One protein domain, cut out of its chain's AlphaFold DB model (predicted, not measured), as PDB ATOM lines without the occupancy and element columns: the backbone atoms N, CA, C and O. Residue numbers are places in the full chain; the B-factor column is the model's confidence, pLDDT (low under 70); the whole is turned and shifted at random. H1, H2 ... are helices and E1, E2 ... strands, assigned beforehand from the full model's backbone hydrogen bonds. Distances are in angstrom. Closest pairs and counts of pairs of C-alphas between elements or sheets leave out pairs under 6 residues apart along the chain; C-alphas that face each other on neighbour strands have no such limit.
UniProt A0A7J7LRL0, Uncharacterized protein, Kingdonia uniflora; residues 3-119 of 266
ATOM      1  N   TYR A   3     202.254 155.340 203.174       60.53
ATOM      2  CA  TYR A   3     202.754 154.753 204.418       60.53
ATOM      3  C   TYR A   3     201.572 154.394 205.322       60.53
ATOM      4  O   TYR A   3     200.574 155.116 205.370       60.53
ATOM      5  N   GLY A   4     201.673 153.267 206.026       62.78
ATOM      6  CA  GLY A   4     200.708 152.886 207.054       62.78
ATOM      7  C   GLY A   4     201.027 153.602 208.363       62.78
ATOM      8  O   GLY A   4     202.115 153.419 208.906       62.78
ATOM      9  N   PHE A   5     200.089 154.398 208.872       65.50
ATOM     10  CA  PHE A   5     200.226 155.080 210.159       65.50
ATOM     11  C   PHE A   5     199.283 154.479 211.195       65.50
ATOM     12  O   PHE A   5     198.129 154.187 210.889       65.50
ATOM     13  N   ASN A   6     199.776 154.312 212.424       68.00
ATOM     14  CA  ASN A   6     198.965 153.867 213.555       68.00
ATOM     15  C   ASN A   6     198.105 155.023 214.069       68.00
ATOM     16  O   ASN A   6     198.632 156.059 214.482       68.00
ATOM     17  N   TYR A   7     196.790 154.820 214.102       69.94
ATOM     18  CA  TYR A   7     195.830 155.805 214.581       69.94
ATOM     19  C   TYR A   7     195.361 155.463 215.993       69.94
ATOM     20  O   TYR A   7     194.568 154.530 216.175       69.94
ATOM     21  N   PRO A   8     195.806 156.234 216.999       63.69
ATOM     22  CA  PRO A   8     195.769 155.816 218.395       63.69
ATOM     23  C   PRO A   8     194.350 155.556 218.926       63.69
ATOM     24  O   PRO A   8     194.150 154.652 219.729       63.69
ATOM     25  N   LEU A   9     193.344 156.299 218.458       67.12
ATOM     26  CA  LEU A   9     191.975 156.215 218.991       67.12
ATOM     27  C   LEU A   9     191.117 155.126 218.364       67.12
ATOM     28  O   LEU A   9     190.212 154.596 219.002       67.12
ATOM     29  N   SER A  10     191.371 154.840 217.094       60.47
ATOM     30  CA  SER A  10     190.656 153.800 216.354       60.47
ATOM     31  C   SER A  10     191.344 152.441 216.444       60.47
ATOM     32  O   SER A  10     190.764 151.467 215.980       60.47
ATOM     33  N   GLN A  11     192.568 152.389 216.997       63.31
ATOM     34  CA  GLN A  11     193.442 151.207 216.962       63.31
ATOM     35  C   GLN A  11     193.513 150.616 215.547       63.31
ATOM     36  O   GLN A  11     193.473 149.410 215.336       63.31
ATOM     37  N   SER A  12     193.541 151.501 214.549       64.75
ATOM     38  CA  SER A  12     193.560 151.127 213.144       64.75
ATOM     39  C   SER A  12     194.831 151.645 212.503       64.75
ATOM     40  O   SER A  12     195.390 152.667 212.910       64.75
ATOM     41  N   THR A  13     195.294 150.917 211.501       70.56
ATOM     42  CA  THR A  13     196.313 151.400 210.584       70.56
ATOM     43  C   THR A  13     195.610 151.854 209.325       70.56
ATOM     44  O   THR A  13     194.709 151.178 208.829       70.56
ATOM     45  N   GLY A  14     196.032 152.977 208.773       70.75
ATOM     46  CA  GLY A  14     195.525 153.381 207.476       70.75
ATOM     47  C   GLY A  14     196.501 154.255 206.719       70.75
ATOM     48  O   GLY A  14     197.605 154.540 207.202       70.75
ATOM     49  N   PRO A  15     196.121 154.600 205.487       72.62
ATOM     50  CA  PRO A  15     197.003 155.298 204.588       72.62
ATOM     51  C   PRO A  15     197.202 156.736 205.052       72.62
ATOM     52  O   PRO A  15     196.240 157.479 205.245       72.62
ATOM     53  N   GLY A  16     198.463 157.135 205.160       78.12
ATOM     54  CA  GLY A  16     198.847 158.535 205.235       78.12
ATOM     55  C   GLY A  16     199.854 158.881 204.153       78.12
ATOM     56  O   GLY A  16     200.604 158.031 203.656       78.12
ATOM     57  N   GLU A  17     199.855 160.154 203.790       88.12
ATOM     58  CA  GLU A  17     200.850 160.731 202.899       88.12
ATOM     59  C   GLU A  17     201.948 161.376 203.742       88.12
ATOM     60  O   GLU A  17     201.667 162.151 204.656       88.12
ATOM     61  N   LEU A  18     203.200 161.017 203.460       91.75
ATOM     62  CA  LEU A  18     204.348 161.660 204.082       91.75
ATOM     63  C   LEU A  18     204.492 163.069 203.500       91.75
ATOM     64  O   LEU A  18     204.614 163.217 202.286       91.75
ATOM     65  N   ALA A  19     204.514 164.069 204.370       94.31
ATOM     66  CA  ALA A  19     204.666 165.473 204.023       94.31
ATOM     67  C   ALA A  19     205.810 166.105 204.827       94.31
ATOM     68  O   ALA A  19     206.247 165.567 205.849       94.31
ATOM     69  N   GLU A  20     206.284 167.253 204.354       96.75
ATOM     70  CA  GLU A  20     207.246 168.093 205.058       96.75
ATOM     71  C   GLU A  20     206.738 169.529 205.132       96.75
ATOM     72  O   GLU A  20     206.159 170.031 204.172       96.75
ATOM     73  N   ASP A  21     206.946 170.178 206.274       97.69
ATOM     74  CA  ASP A  21     206.645 171.599 206.461       97.69
ATOM     75  C   ASP A  21     207.493 172.166 207.615       97.69
ATOM     76  O   ASP A  21     208.248 171.448 208.283       97.69
ATOM     77  N   VAL A  22     207.371 173.466 207.859       98.00
ATOM     78  CA  VAL A  22     208.039 174.173 208.944       98.00
ATOM     79  C   VAL A  22     207.380 173.823 210.278       98.00
ATOM     80  O   VAL A  22     206.227 174.165 210.536       98.00
ATOM     81  N   PHE A  23     208.142 173.211 211.183       97.75
ATOM     82  CA  PHE A  23     207.709 172.979 212.562       97.75
ATOM     83  C   PHE A  23     208.284 174.038 213.500       97.75
ATOM     84  O   PHE A  23     209.501 174.205 213.577       97.75
ATOM     85  N   LEU A  24     207.412 174.732 214.231       97.56
ATOM     86  CA  LEU A  24     207.763 175.767 215.204       97.56
ATOM     87  C   LEU A  24     207.627 175.219 216.630       97.56
ATOM     88  O   LEU A  24     206.577 174.695 217.000       97.56
ATOM     89  N   ILE A  25     208.658 175.387 217.455       96.75
ATOM     90  CA  ILE A  25     208.633 175.006 218.872       96.75
ATOM     91  C   ILE A  25     209.366 176.039 219.722       96.75
ATOM     92  O   ILE A  25     210.295 176.702 219.266       96.75
ATOM     93  N   GLN A  26     208.939 176.202 220.969       96.00
ATOM     94  CA  GLN A  26     209.617 177.080 221.911       96.00
ATOM     95  C   GLN A  26     210.862 176.390 222.479       96.00
ATOM     96  O   GLN A  26     210.781 175.264 222.972       96.00
ATOM     97  N   SER A  27     212.016 177.056 222.414       95.75
ATOM     98  CA  SER A  27     213.234 176.575 223.076       95.75
ATOM     99  C   SER A  27     213.120 176.705 224.600       95.75
ATOM    100  O   SER A  27     212.224 177.369 225.119       95.75
ATOM    101  N   THR A  28     214.018 176.074 225.351       93.81
ATOM    102  CA  THR A  28     214.111 176.256 226.805       93.81
ATOM    103  C   THR A  28     215.515 175.922 227.290       93.81
ATOM    104  O   THR A  28     216.192 175.071 226.719       93.81
ATOM    105  N   ASN A  29     215.943 176.575 228.368       91.19
ATOM    106  CA  ASN A  29     217.145 176.205 229.116       91.19
ATOM    107  C   ASN A  29     216.847 175.223 230.271       91.19
ATOM    108  O   ASN A  29     217.688 175.035 231.147       91.19
ATOM    109  N   GLY A  30     215.634 174.660 230.321       88.94
ATOM    110  CA  GLY A  30     215.162 173.804 231.411       88.94
ATOM    111  C   GLY A  30     214.586 174.567 232.606       88.94
ATOM    112  O   GLY A  30     214.028 173.942 233.503       88.94
ATOM    113  N   VAL A  31     214.694 175.904 232.615       86.56
ATOM    114  CA  VAL A  31     214.155 176.791 233.661       86.56
ATOM    115  C   VAL A  31     212.997 177.623 233.133       86.56
ATOM    116  O   VAL A  31     211.902 177.588 233.682       86.56
ATOM    117  N   ASN A  32     213.250 178.356 232.051       87.62
ATOM    118  CA  ASN A  32     212.297 179.265 231.440       87.62
ATOM    119  C   ASN A  32     212.107 178.914 229.959       87.62
ATOM    120  O   ASN A  32     213.035 178.403 229.314       87.62
ATOM    121  N   PRO A  33     210.926 179.198 229.397       90.44
ATOM    122  CA  PRO A  33     210.751 179.202 227.957       90.44
ATOM    123  C   PRO A  33     211.662 180.258 227.310       90.44
ATOM    124  O   PRO A  33     211.778 181.381 227.798       90.44
ATOM    125  N   GLY A  34     212.331 179.874 226.229       94.25
ATOM    126  CA  GLY A  34     213.164 180.734 225.397       94.25
ATOM    127  C   GLY A  34     212.424 181.222 224.149       94.25
ATOM    128  O   GLY A  34     211.194 181.182 224.069       94.25
ATOM    129  N   GLY A  35     213.192 181.678 223.157       96.81
ATOM    130  CA  GLY A  35     212.661 182.073 221.851       96.81
ATOM    131  C   GLY A  35     212.146 180.879 221.044       96.81
ATOM    132  O   GLY A  35     212.529 179.729 221.289       96.81
ATOM    133  N   PHE A  36     211.278 181.147 220.073       97.62
ATOM    134  CA  PHE A  36     210.841 180.127 219.126       97.62
ATOM    135  C   PHE A  36     211.969 179.735 218.168       97.62
ATOM    136  O   PHE A  36     212.740 180.581 217.717       97.62
ATOM    137  N   VAL A  37     212.035 178.447 217.853       97.44
ATOM    138  CA  VAL A  37     212.964 177.851 216.892       97.44
ATOM    139  C   VAL A  37     212.189 177.016 215.881       97.44
ATOM    140  O   VAL A  37     211.097 176.524 216.178       97.44
ATOM    141  N   THR A  38     212.752 176.857 214.685       97.94
ATOM    142  CA  THR A  38     212.104 176.150 213.578       97.94
ATOM    143  C   THR A  38     212.912 174.951 213.099       97.94
ATOM    144  O   THR A  38     214.143 174.966 213.089       97.94
ATOM    145  N   VAL A  39     212.194 173.921 212.657       98.00
ATOM    146  CA  VAL A  39     212.710 172.835 211.819       98.00
ATOM    147  C   VAL A  39     212.091 173.025 210.429       98.00
ATOM    148  O   VAL A  39     210.899 172.767 210.283       98.00
ATOM    149  N   PRO A  40     212.841 173.509 209.419       97.88
ATOM    150  CA  PRO A  40     212.273 173.900 208.124       97.88
ATOM    151  C   PRO A  40     211.648 172.760 207.316       97.88
ATOM    152  O   PRO A  40     210.800 173.009 206.470       97.88
ATOM    153  N   ARG A  41     212.106 171.524 207.539       97.19
ATOM    154  CA  ARG A  41     211.674 170.321 206.814       97.19
ATOM    155  C   ARG A  41     211.309 169.221 207.802       97.19
ATOM    156  O   ARG A  41     211.975 168.190 207.880       97.19
ATOM    157  N   PHE A  42     210.318 169.490 208.643       97.62
ATOM    158  CA  PHE A  42     209.835 168.521 209.613       97.62
ATOM    159  C   PHE A  42     208.907 167.521 208.927       97.62
ATOM    160  O   PHE A  42     207.924 167.917 208.306       97.62
ATOM    161  N   LEU A  43     209.207 166.229 209.048       96.88
ATOM    162  CA  LEU A  43     208.421 165.163 208.434       96.88
ATOM    163  C   LEU A  43     207.187 164.842 209.279       96.88
ATOM    164  O   LEU A  43     207.282 164.623 210.486       96.88
ATOM    165  N   PHE A  44     206.023 164.742 208.651       94.00
ATOM    166  CA  PHE A  44     204.789 164.307 209.303       94.00
ATOM    167  C   PHE A  44     203.877 163.576 208.316       94.00
ATOM    168  O   PHE A  44     204.196 163.419 207.141       94.00
ATOM    169  N   ALA A  45     202.750 163.078 208.817       90.44
ATOM    170  CA  ALA A  45     201.784 162.331 208.029       90.44
ATOM    171  C   ALA A  45     200.474 163.100 207.894       90.44
ATOM    172  O   ALA A  45     199.832 163.405 208.902       90.44
ATOM    173  N   CYS A  46     200.043 163.341 206.661       89.06
ATOM    174  CA  CYS A  46     198.680 163.761 206.376       89.06
ATOM    175  C   CYS A  46     197.747 162.556 206.531       89.06
ATOM    176  O   CYS A  46     198.014 161.477 205.996       89.06
ATOM    177  N   ALA A  47     196.655 162.737 207.268       82.69
ATOM    178  CA  ALA A  47     195.709 161.677 207.586       82.69
ATOM    179  C   ALA A  47     194.264 162.164 207.368       82.69
ATOM    180  O   ALA A  47     193.974 163.335 207.625       82.69
ATOM    181  N   PRO A  48     193.343 161.302 206.897       81.44
ATOM    182  CA  PRO A  48     191.959 161.701 206.670       81.44
ATOM    183  C   PRO A  48     191.244 162.137 207.968       81.44
ATOM    184  O   PRO A  48     191.425 161.499 209.009       81.44
ATOM    185  N   PRO A  49     190.353 163.153 207.921       77.88
ATOM    186  CA  PRO A  49     189.658 163.675 209.108       77.88
ATOM    187  C   PRO A  49     188.837 162.638 209.882       77.88
ATOM    188  O   PRO A  49     188.638 162.775 211.089       77.88
ATOM    189  N   LEU A  50     188.380 161.581 209.200       74.69
ATOM    190  CA  LEU A  50     187.646 160.461 209.793       74.69
ATOM    191  C   LEU A  50     188.413 159.804 210.954       74.69
ATOM    192  O   LEU A  50     187.808 159.233 211.847       74.69
ATOM    193  N   LEU A  51     189.737 159.928 210.992       69.81
ATOM    194  CA  LEU A  51     190.588 159.313 212.013       69.81
ATOM    195  C   LEU A  51     190.623 160.077 213.337       69.81
ATOM    196  O   LEU A  51     191.065 159.543 214.354       69.81
ATOM    197  N   LEU A  52     190.137 161.318 213.332       71.50
ATOM    198  CA  LEU A  52     189.824 162.061 214.550       71.50
ATOM    199  C   LEU A  52     188.452 161.651 215.114       71.50
ATOM    200  O   LEU A  52     188.124 162.006 216.246       71.50
ATOM    201  N   GLN A  53     187.656 160.887 214.354       61.72
ATOM    202  CA  GLN A  53     186.370 160.344 214.785       61.72
ATOM    203  C   GLN A  53     186.606 158.961 215.412       61.72
ATOM    204  O   GLN A  53     186.861 157.975 214.726       61.72
ATOM    205  N   GLY A  54     186.564 158.872 216.741       56.75
ATOM    206  CA  GLY A  54     186.844 157.632 217.465       56.75
ATOM    207  C   GLY A  54     186.255 157.616 218.872       56.75
ATOM    208  O   GLY A  54     185.807 158.640 219.387       56.75
ATOM    209  N   ARG A  55     186.236 156.433 219.503       51.34
ATOM    210  CA  ARG A  55     185.740 156.215 220.875       51.34
ATOM    211  C   ARG A  55     186.730 156.783 221.900       51.34
ATOM    212  O   ARG A  55     187.459 156.054 222.560       51.34
ATOM    213  N   GLY A  56     186.752 158.103 222.008       56.47
ATOM    214  CA  GLY A  56     187.543 158.868 222.962       56.47
ATOM    215  C   GLY A  56     187.310 160.351 222.708       56.47
ATOM    216  O   GLY A  56     187.321 160.788 221.561       56.47
ATOM    217  N   ALA A  57     187.036 161.126 223.755       58.72
ATOM    218  CA  ALA A  57     186.731 162.547 223.625       58.72
ATOM    219  C   ALA A  57     188.000 163.345 223.277       58.72
ATOM    220  O   ALA A  57     188.646 163.920 224.151       58.72
ATOM    221  N   VAL A  58     188.372 163.379 221.998       69.38
ATOM    222  CA  VAL A  58     189.339 164.361 221.506       69.38
ATOM    223  C   VAL A  58     188.664 165.730 221.519       69.38
ATOM    224  O   VAL A  58     187.549 165.858 221.004       69.38
ATOM    225  N   PRO A  59     189.298 166.772 222.083       75.88
ATOM    226  CA  PRO A  59     188.782 168.126 221.958       75.88
ATOM    227  C   PRO A  59     188.589 168.498 220.484       75.88
ATOM    228  O   PRO A  59     189.458 168.232 219.658       75.88
ATOM    229  N   ARG A  60     187.475 169.165 220.157       75.06
ATOM    230  CA  ARG A  60     187.117 169.537 218.770       75.06
ATOM    231  C   ARG A  60     188.180 170.377 218.044       75.06
ATOM    232  O   ARG A  60     188.143 170.463 216.826       75.06
ATOM    233  N   SER A  61     189.089 171.013 218.782       81.38
ATOM    234  CA  SER A  61     190.180 171.833 218.247       81.38
ATOM    235  C   SER A  61     191.417 171.039 217.817       81.38
ATOM    236  O   SER A  61     192.316 171.613 217.208       81.38
ATOM    237  N   VAL A  62     191.511 169.749 218.144       84.94
ATOM    238  CA  VAL A  62     192.670 168.923 217.781       84.94
ATOM    239  C   VAL A  62     192.562 168.487 216.324       84.94
ATOM    240  O   VAL A  62     191.541 167.952 215.905       84.94
ATOM    241  N   GLN A  63     193.647 168.673 215.575       87.06
ATOM    242  CA  GLN A  63     193.739 168.339 214.148       87.06
ATOM    243  C   GLN A  63     194.686 167.161 213.858       87.06
ATOM    244  O   GLN A  63     194.818 166.744 212.713       87.06
ATOM    245  N   GLY A  64     195.345 166.602 214.879       86.75
ATOM    246  CA  GLY A  64     196.294 165.502 214.718       86.75
ATOM    247  C   GLY A  64     196.919 165.046 216.036       86.75
ATOM    248  O   GLY A  64     196.535 165.501 217.114       86.75
ATOM    249  N   PHE A  65     197.904 164.150 215.946       87.25
ATOM    250  CA  PHE A  65     198.606 163.579 217.099       87.25
ATOM    251  C   PHE A  65     200.115 163.788 216.985       87.25
ATOM    252  O   PHE A  65     200.699 163.598 215.921       87.25
ATOM    253  N   ALA A  66     200.760 164.105 218.108       92.00
ATOM    254  CA  ALA A  66     202.214 164.124 218.208       92.00
ATOM    255  C   ALA A  66     202.726 162.739 218.633       92.00
ATOM    256  O   ALA A  66     202.552 162.320 219.778       92.00
ATOM    257  N   GLY A  67     203.364 162.024 217.708       92.69
ATOM    258  CA  GLY A  67     203.984 160.733 217.993       92.69
ATOM    259  C   GLY A  67     205.247 160.892 218.838       92.69
ATOM    260  O   GLY A  67     206.237 161.458 218.375       92.69
ATOM    261  N   LEU A  68     205.226 160.358 220.063       95.44
ATOM    262  CA  LEU A  68     206.376 160.362 220.978       95.44
ATOM    263  C   LEU A  68     207.154 159.043 220.994       95.44
ATOM    264  O   LEU A  68     208.102 158.937 221.756       95.44
ATOM    265  N   GLY A  69     206.756 158.050 220.191       93.44
ATOM    266  CA  GLY A  69     207.383 156.725 220.142       93.44
ATOM    267  C   GLY A  69     208.834 156.729 219.647       93.44
ATOM    268  O   GLY A  69     209.348 157.721 219.132       93.44
ATOM    269  N   ARG A  70     209.495 155.576 219.740       92.75
ATOM    270  CA  ARG A  70     210.863 155.362 219.252       92.75
ATOM    271  C   ARG A  70     210.864 154.983 217.764       92.75
ATOM    272  O   ARG A  70     211.186 153.853 217.415       92.75
ATOM    273  N   ASN A  71     210.501 155.934 216.904       91.56
ATOM    274  CA  ASN A  71     210.404 155.754 215.449       91.56
ATOM    275  C   ASN A  71     211.165 156.857 214.683       91.56
ATOM    276  O   ASN A  71     211.261 157.970 215.200       91.56
ATOM    277  N   PRO A  72     211.651 156.613 213.444       91.69
ATOM    278  CA  PRO A  72     212.509 157.560 212.713       91.69
ATOM    279  C   PRO A  72     211.926 158.969 212.528       91.69
ATOM    280  O   PRO A  72     212.656 159.951 212.607       91.69
ATOM    281  N   ILE A  73     210.610 159.071 212.326       92.94
ATOM    282  CA  ILE A  73     209.897 160.345 212.127       92.94
ATOM    283  C   ILE A  73     209.124 160.798 213.377       92.94
ATOM    284  O   ILE A  73     208.293 161.698 213.309       92.94
ATOM    285  N   ALA A  74     209.359 160.187 214.541       94.75
ATOM    286  CA  ALA A  74     208.734 160.639 215.781       94.75
ATOM    287  C   ALA A  74     209.310 161.987 216.236       94.75
ATOM    288  O   ALA A  74     210.487 162.284 216.008       94.75
ATOM    289  N   LEU A  75     208.502 162.774 216.947       96.50
ATOM    290  CA  LEU A  75     208.860 164.127 217.377       96.50
ATOM    291  C   LEU A  75     210.177 164.175 218.189       96.50
ATOM    292  O   LEU A  75     211.049 164.965 217.824       96.50
ATOM    293  N   PRO A  76     210.424 163.307 219.198       97.12
ATOM    294  CA  PRO A  76     211.709 163.292 219.902       97.12
ATOM    295  C   PRO A  76     212.905 162.963 218.997       97.12
ATOM    296  O   PRO A  76     214.001 163.482 219.212       97.12
ATOM    297  N   THR A  77     212.710 162.101 217.993       97.25
ATOM    298  CA  THR A  77     213.781 161.657 217.085       97.25
ATOM    299  C   THR A  77     214.169 162.769 216.121       97.25
ATOM    300  O   THR A  77     215.348 163.100 216.020       97.25
ATOM    301  N   GLN A  78     213.188 163.408 215.480       97.81
ATOM    302  CA  GLN A  78     213.449 164.498 214.541       97.81
ATOM    303  C   GLN A  78     214.062 165.721 215.230       97.81
ATOM    304  O   GLN A  78     215.053 166.259 214.744       97.81
ATOM    305  N   LEU A  79     213.534 166.128 216.394       97.88
ATOM    306  CA  LEU A  79     214.065 167.287 217.117       97.88
ATOM    307  C   LEU A  79     215.498 167.052 217.606       97.88
ATOM    308  O   LEU A  79     216.350 167.920 217.423       97.88
ATOM    309  N   SER A  80     215.784 165.884 218.191       97.50
ATOM    310  CA  SER A  80     217.144 165.575 218.658       97.50
ATOM    311  C   SER A  80     218.141 165.466 217.510       97.50
ATOM    312  O   SER A  80     219.256 165.966 217.632       97.50
ATOM    313  N   SER A  81     217.732 164.884 216.379       97.38
ATOM    314  CA  SER A  81     218.570 164.798 215.183       97.38
ATOM    315  C   SER A  81     218.862 166.168 214.573       97.38
ATOM    316  O   SER A  81     219.983 166.398 214.133       97.38
ATOM    317  N   TYR A  82     217.872 167.064 214.520       97.94
ATOM    318  CA  TYR A  82     218.026 168.376 213.888       97.94
ATOM    319  C   TYR A  82     218.814 169.359 214.764       97.94
ATOM    320  O   TYR A  82     219.726 170.024 214.285       97.94
ATOM    321  N   PHE A  83     218.492 169.437 216.059       97.06
ATOM    322  CA  PHE A  83     219.121 170.388 216.981       97.06
ATOM    323  C   PHE A  83     220.376 169.844 217.682       97.06
ATOM    324  O   PHE A  83     221.034 170.583 218.410       97.06
ATOM    325  N   GLY A  84     220.717 168.564 217.501       96.38
ATOM    326  CA  GLY A  84     221.944 167.967 218.037       96.38
ATOM    327  C   GLY A  84     221.956 167.741 219.555       96.38
ATOM    328  O   GLY A  84     223.027 167.601 220.145       96.38
ATOM    329  N   PHE A  85     220.793 167.705 220.213       95.50
ATOM    330  CA  PHE A  85     220.692 167.433 221.652       95.50
ATOM    331  C   PHE A  85     220.478 165.939 221.958       95.50
ATOM    332  O   PHE A  85     220.164 165.129 221.087       95.50
ATOM    333  N   GLN A  86     220.603 165.548 223.233       94.50
ATOM    334  CA  GLN A  86     220.384 164.158 223.663       94.50
ATOM    335  C   GLN A  86     218.974 163.658 223.313       94.50
ATOM    336  O   GLN A  86     217.992 164.240 223.761       94.50
ATOM    337  N   HIS A  87     218.861 162.524 222.613       95.38
ATOM    338  CA  HIS A  87     217.577 161.903 222.259       95.38
ATOM    339  C   HIS A  87     216.838 161.331 223.488       95.38
ATOM    340  O   HIS A  87     216.799 160.119 223.723       95.38
ATOM    341  N   LYS A  88     216.248 162.238 224.267       93.88
ATOM    342  CA  LYS A  88     215.458 162.041 225.483       93.88
ATOM    343  C   LYS A  88     214.320 163.057 225.495       93.88
ATOM    344  O   LYS A  88     214.405 164.103 224.853       93.88
ATOM    345  N   PHE A  89     213.264 162.752 226.232       95.25
ATOM    346  CA  PHE A  89     212.205 163.706 226.527       95.25
ATOM    347  C   PHE A  89     211.641 163.436 227.923       95.25
ATOM    348  O   PHE A  89     211.790 162.331 228.451       95.25
ATOM    349  N   ALA A  90     211.004 164.439 228.518       93.25
ATOM    350  CA  ALA A  90     210.321 164.331 229.802       93.25
ATOM    351  C   ALA A  90     208.887 164.837 229.676       93.25
ATOM    352  O   ALA A  90     208.627 165.811 228.974       93.25
ATOM    353  N   LEU A  91     207.962 164.166 230.361       92.50
ATOM    354  CA  LEU A  91     206.531 164.410 230.247       92.50
ATOM    355  C   LEU A  91     205.920 164.686 231.623       92.50
ATOM    356  O   LEU A  91     205.980 163.836 232.510       92.50
ATOM    357  N   CYS A  92     205.291 165.851 231.784       88.88
ATOM    358  CA  CYS A  92     204.524 166.208 232.974       88.88
ATOM    359  C   CYS A  92     203.068 166.508 232.582       88.88
ATOM    360  O   CYS A  92     202.761 167.579 232.058       88.88
ATOM    361  N   LEU A  93     202.175 165.531 232.794       85.75
ATOM    362  CA  LEU A  93     200.763 165.597 232.374       85.75
ATOM    363  C   LEU A  93     199.807 166.150 233.442       85.75
ATOM    364  O   LEU A  93     198.671 166.502 233.119       85.75
ATOM    365  N   ALA A  94     200.216 166.166 234.713       72.50
ATOM    366  CA  ALA A  94     199.288 166.316 235.831       72.50
ATOM    367  C   ALA A  94     198.598 167.692 235.857       72.50
ATOM    368  O   ALA A  94     199.227 168.737 235.709       72.50
ATOM    369  N   GLY A  95     197.277 167.666 236.062       61.47
ATOM    370  CA  GLY A  95     196.415 168.830 236.236       61.47
ATOM    371  C   GLY A  95     196.088 169.062 237.709       61.47
ATOM    372  O   GLY A  95     195.621 168.145 238.377       61.47
ATOM    373  N   ASN A  96     196.388 170.281 238.164       51.44
ATOM    374  CA  ASN A  96     195.901 171.028 239.336       51.44
ATOM    375  C   ASN A  96     197.047 171.945 239.791       51.44
ATOM    376  O   ASN A  96     197.877 171.555 240.607       51.44
ATOM    377  N   GLY A  97     197.132 173.140 239.199       52.25
ATOM    378  CA  GLY A  97     198.138 174.153 239.552       52.25
ATOM    379  C   GLY A  97     199.572 173.892 239.065       52.25
ATOM    380  O   GLY A  97     200.444 174.709 239.337       52.25
ATOM    381  N   VAL A  98     199.827 172.796 238.337       61.50
ATOM    382  CA  VAL A  98     201.136 172.476 237.737       61.50
ATOM    383  C   VAL A  98     201.089 172.710 236.227       61.50
ATOM    384  O   VAL A  98     200.130 172.319 235.557       61.50
ATOM    385  N   THR A  99     202.128 173.352 235.690       67.19
ATOM    386  CA  THR A  99     202.318 173.549 234.249       67.19
ATOM    387  C   THR A  99     202.425 172.198 233.548       67.19
ATOM    388  O   THR A  99     203.303 171.394 233.860       67.19
ATOM    389  N   ARG A 100     201.549 171.953 232.570       84.50
ATOM    390  CA  ARG A 100     201.670 170.802 231.667       84.50
ATOM    391  C   ARG A 100     202.781 171.093 230.674       84.50
ATOM    392  O   ARG A 100     202.720 172.102 229.975       84.50
ATOM    393  N   VAL A 101     203.785 170.230 230.612       88.44
ATOM    394  CA  VAL A 101     204.969 170.482 229.786       88.44
ATOM    395  C   VAL A 101     205.576 169.183 229.277       88.44
ATOM    396  O   VAL A 101     205.569 168.153 229.958       88.44
ATOM    397  N   VAL A 102     206.102 169.259 228.055       92.88
ATOM    398  CA  VAL A 102     206.962 168.239 227.458       92.88
ATOM    399  C   VAL A 102     208.310 168.888 227.185       92.88
ATOM    400  O   VAL A 102     208.376 169.884 226.471       92.88
ATOM    401  N   PHE A 103     209.375 168.333 227.753       93.31
ATOM    402  CA  PHE A 103     210.743 168.756 227.465       93.31
ATOM    403  C   PHE A 103     211.356 167.804 226.450       93.31
ATOM    404  O   PHE A 103     211.267 166.594 226.638       93.31
ATOM    405  N   PHE A 104     212.015 168.329 225.420       95.75
ATOM    406  CA  PHE A 104     212.834 167.542 224.500       95.75
ATOM    407  C   PHE A 104     214.305 167.880 224.744       95.75
ATOM    408  O   PHE A 104     214.676 169.051 224.733       95.75
ATOM    409  N   GLY A 105     215.125 166.860 224.992       93.44
ATOM    410  CA  GLY A 105     216.523 167.007 225.388       93.44
ATOM    411  C   GLY A 105     216.826 166.500 226.797       93.44
ATOM    412  O   GLY A 105     216.015 165.835 227.448       93.44
ATOM    413  N   GLY A 106     218.053 166.773 227.243       86.50
ATOM    414  CA  GLY A 106     218.488 166.519 228.615       86.50
ATOM    415  C   GLY A 106     217.990 167.598 229.581       86.50
ATOM    416  O   GLY A 106     217.609 168.682 229.152       86.50
ATOM    417  N   GLY A 107     217.996 167.285 230.879       84.19
ATOM    418  CA  GLY A 107     217.675 168.249 231.933       84.19
ATOM    419  C   GLY A 107     218.688 169.403 232.042       84.19
ATOM    420  O   GLY A 107     219.694 169.412 231.327       84.19
ATOM    421  N   PRO A 108     218.456 170.355 232.960       89.88
ATOM    422  CA  PRO A 108     217.537 170.252 234.101       89.88
ATOM    423  C   PRO A 108     216.053 170.369 233.722       89.88
ATOM    424  O   PRO A 108     215.709 170.902 232.670       89.88
ATOM    425  N   PHE A 109     215.173 169.870 234.593       88.81
ATOM    426  CA  PHE A 109     213.719 170.024 234.458       88.81
ATOM    427  C   PHE A 109     213.213 170.808 235.668       88.81
ATOM    428  O   PHE A 109     212.795 170.226 236.668       88.81
ATOM    429  N   MET A 110     213.311 172.134 235.618       89.00
ATOM    430  CA  MET A 110     212.881 172.963 236.737       89.00
ATOM    431  C   MET A 110     211.362 173.079 236.755       89.00
ATOM    432  O   MET A 110     210.731 173.442 235.765       89.00
ATOM    433  N   MET A 111     210.782 172.819 237.918       82.94
ATOM    434  CA  MET A 111     209.372 173.039 238.204       82.94
ATOM    435  C   MET A 111     209.241 174.083 239.305       82.94
ATOM    436  O   MET A 111     210.072 174.141 240.212       82.94
ATOM    437  N   SER A 112     208.188 174.897 239.254       76.75
ATOM    438  CA  SER A 112     207.860 175.812 240.354       76.75
ATOM    439  C   SER A 112     207.743 175.025 241.674       76.75
ATOM    440  O   SER A 112     207.104 173.966 241.669       76.75
ATOM    441  N   PRO A 113     208.353 175.477 242.789       81.62
ATOM    442  CA  PRO A 113     208.974 176.789 243.029       81.62
ATOM    443  C   PRO A 113     210.515 176.829 242.865       81.62
ATOM    444  O   PRO A 113     211.201 177.487 243.640       81.62
ATOM    445  N   GLY A 114     211.085 176.136 241.874       82.25
ATOM    446  CA  GLY A 114     212.535 176.094 241.613       82.25
ATOM    447  C   GLY A 114     213.185 174.740 241.907       82.25
ATOM    448  O   GLY A 114     214.371 174.674 242.219       82.25
ATOM    449  N   LEU A 115     212.415 173.655 241.820       85.81
ATOM    450  CA  LEU A 115     212.896 172.296 242.033       85.81
ATOM    451  C   LEU A 115     213.298 171.655 240.703       85.81
ATOM    452  O   LEU A 115     212.467 171.524 239.807       85.81
ATOM    453  N   ASP A 116     214.541 171.190 240.608       88.25
ATOM    454  CA  ASP A 116     214.983 170.341 239.503       88.25
ATOM    455  C   ASP A 116     214.496 168.905 239.719       88.25
ATOM    456  O   ASP A 116     215.134 168.113 240.420       88.25
ATOM    457  N   ILE A 117     213.362 168.552 239.109       85.81
ATOM    458  CA  ILE A 117     212.775 167.218 239.295       85.81
ATOM    459  C   ILE A 117     213.650 166.116 238.694       85.81
ATOM    460  O   ILE A 117     213.500 164.954 239.068       85.81
ATOM    461  N   SER A 118     214.591 166.459 237.804       86.25
ATOM    462  CA  SER A 118     215.482 165.482 237.173       86.25
ATOM    463  C   SER A 118     216.426 164.791 238.167       86.25
ATOM    464  O   SER A 118     216.837 163.653 237.936       86.25
ATOM    465  N   ARG A 119     216.711 165.433 239.309       87.31
ATOM    466  CA  ARG A 119     217.614 164.928 240.362       87.31
ATOM    467  C   ARG A 119     216.987 163.882 241.277       87.31
ATOM    468  O   ARG A 119     217.707 163.180 241.977       87.31
TER     469      ARG A 119
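This is residues 3 to 119 of the 266 residues of an uncharacterized protein of Kingdonia uniflora (UniProt A0A7J7LRL0). A long, curving two-stranded ribbon, the hairpin E2 and E3, arches along the domain, with E1 added at one end where E2 bends sharply. H2 packs across the ribbon, mainly on E3, and the small separate hairpin E4 and E5 packs on H2; a long loop, residues 53 to 74, leads from H1 to H2, and residues 105 to 119 form a tail with no named element. The printed part has 117 residues, under half of them in named elements, in the order E1 E2 E3 H1 H2 E4 E5; the class is mixed, and both sheets, E1 - E2 - E3 and E4 - E5, are antiparallel. The whole is only just compact, close to loose, with a radius of gyration of the C-alphas of 16.0 A and spans of 44 by 33 by 23 A.

Find C-alpha 3 at (202.754, 154.753, 204.418); from there E1 runs over residues 3 to 7. E2, residues 12 to 28, covers 35.2 A and bends by 101 degrees at residue 15. E3, residues 33 to 46, covers 29.2 A and bends by 75 degrees at residue 40. H1 is residues 49 to 52. Look for H2 from C-alpha 75 at (208.860, 164.127, 217.377) to C-alpha 83, 12.0 A. E4 is residues 89 to 92, and E5, residues 101 to 104, ends at C-alpha 104, (212.834, 167.542, 224.500).

Begin with the twisted sheet E1 E2 E3, a meander, each strand the antiparallel neighbour of the one before. Its pairing is staggered: E2 pairs with E1 over residues 12 to 16, where N 7 and O 12 are 2.8 A apart, and with E3 over residues 17 to 28, where N 34 and O 27 are 2.7 A apart. H1 only grazes this sheet with residues 51 to 52. H2 is on it at a height over the sheet of 9.1 A, over E3, and only just across the strands, at 62 degrees to E3 on the local plane; their closest C-alphas are those of Val 39 and Tyr 82, 7.2 A. The closest C-alphas of H2 and E5 are those of Pro 76 and Phe 104, 6.4 A. In the hairpin E4 and E5, N 90 and O 103 are 2.9 A apart, within hydrogen-bond range. E3 and E5 are apart. In H2 every O i to N i+4 pair is within hydrogen-bond range; H1 is too short for such a pair.

The C-alphas farthest apart, those of Pro 15 and Pro 113, are 45.6 A apart. The printed part has no cut, and the link from H1 to H2, 22 residues, is long. In the tail, look for residues 110 to 111 pairing antiparallel with residues 115 to 116. Mean pLDDT of the printed part is 84.8; residues 3 to 12, 51, 53 to 58 and 95 to 99 are under 70.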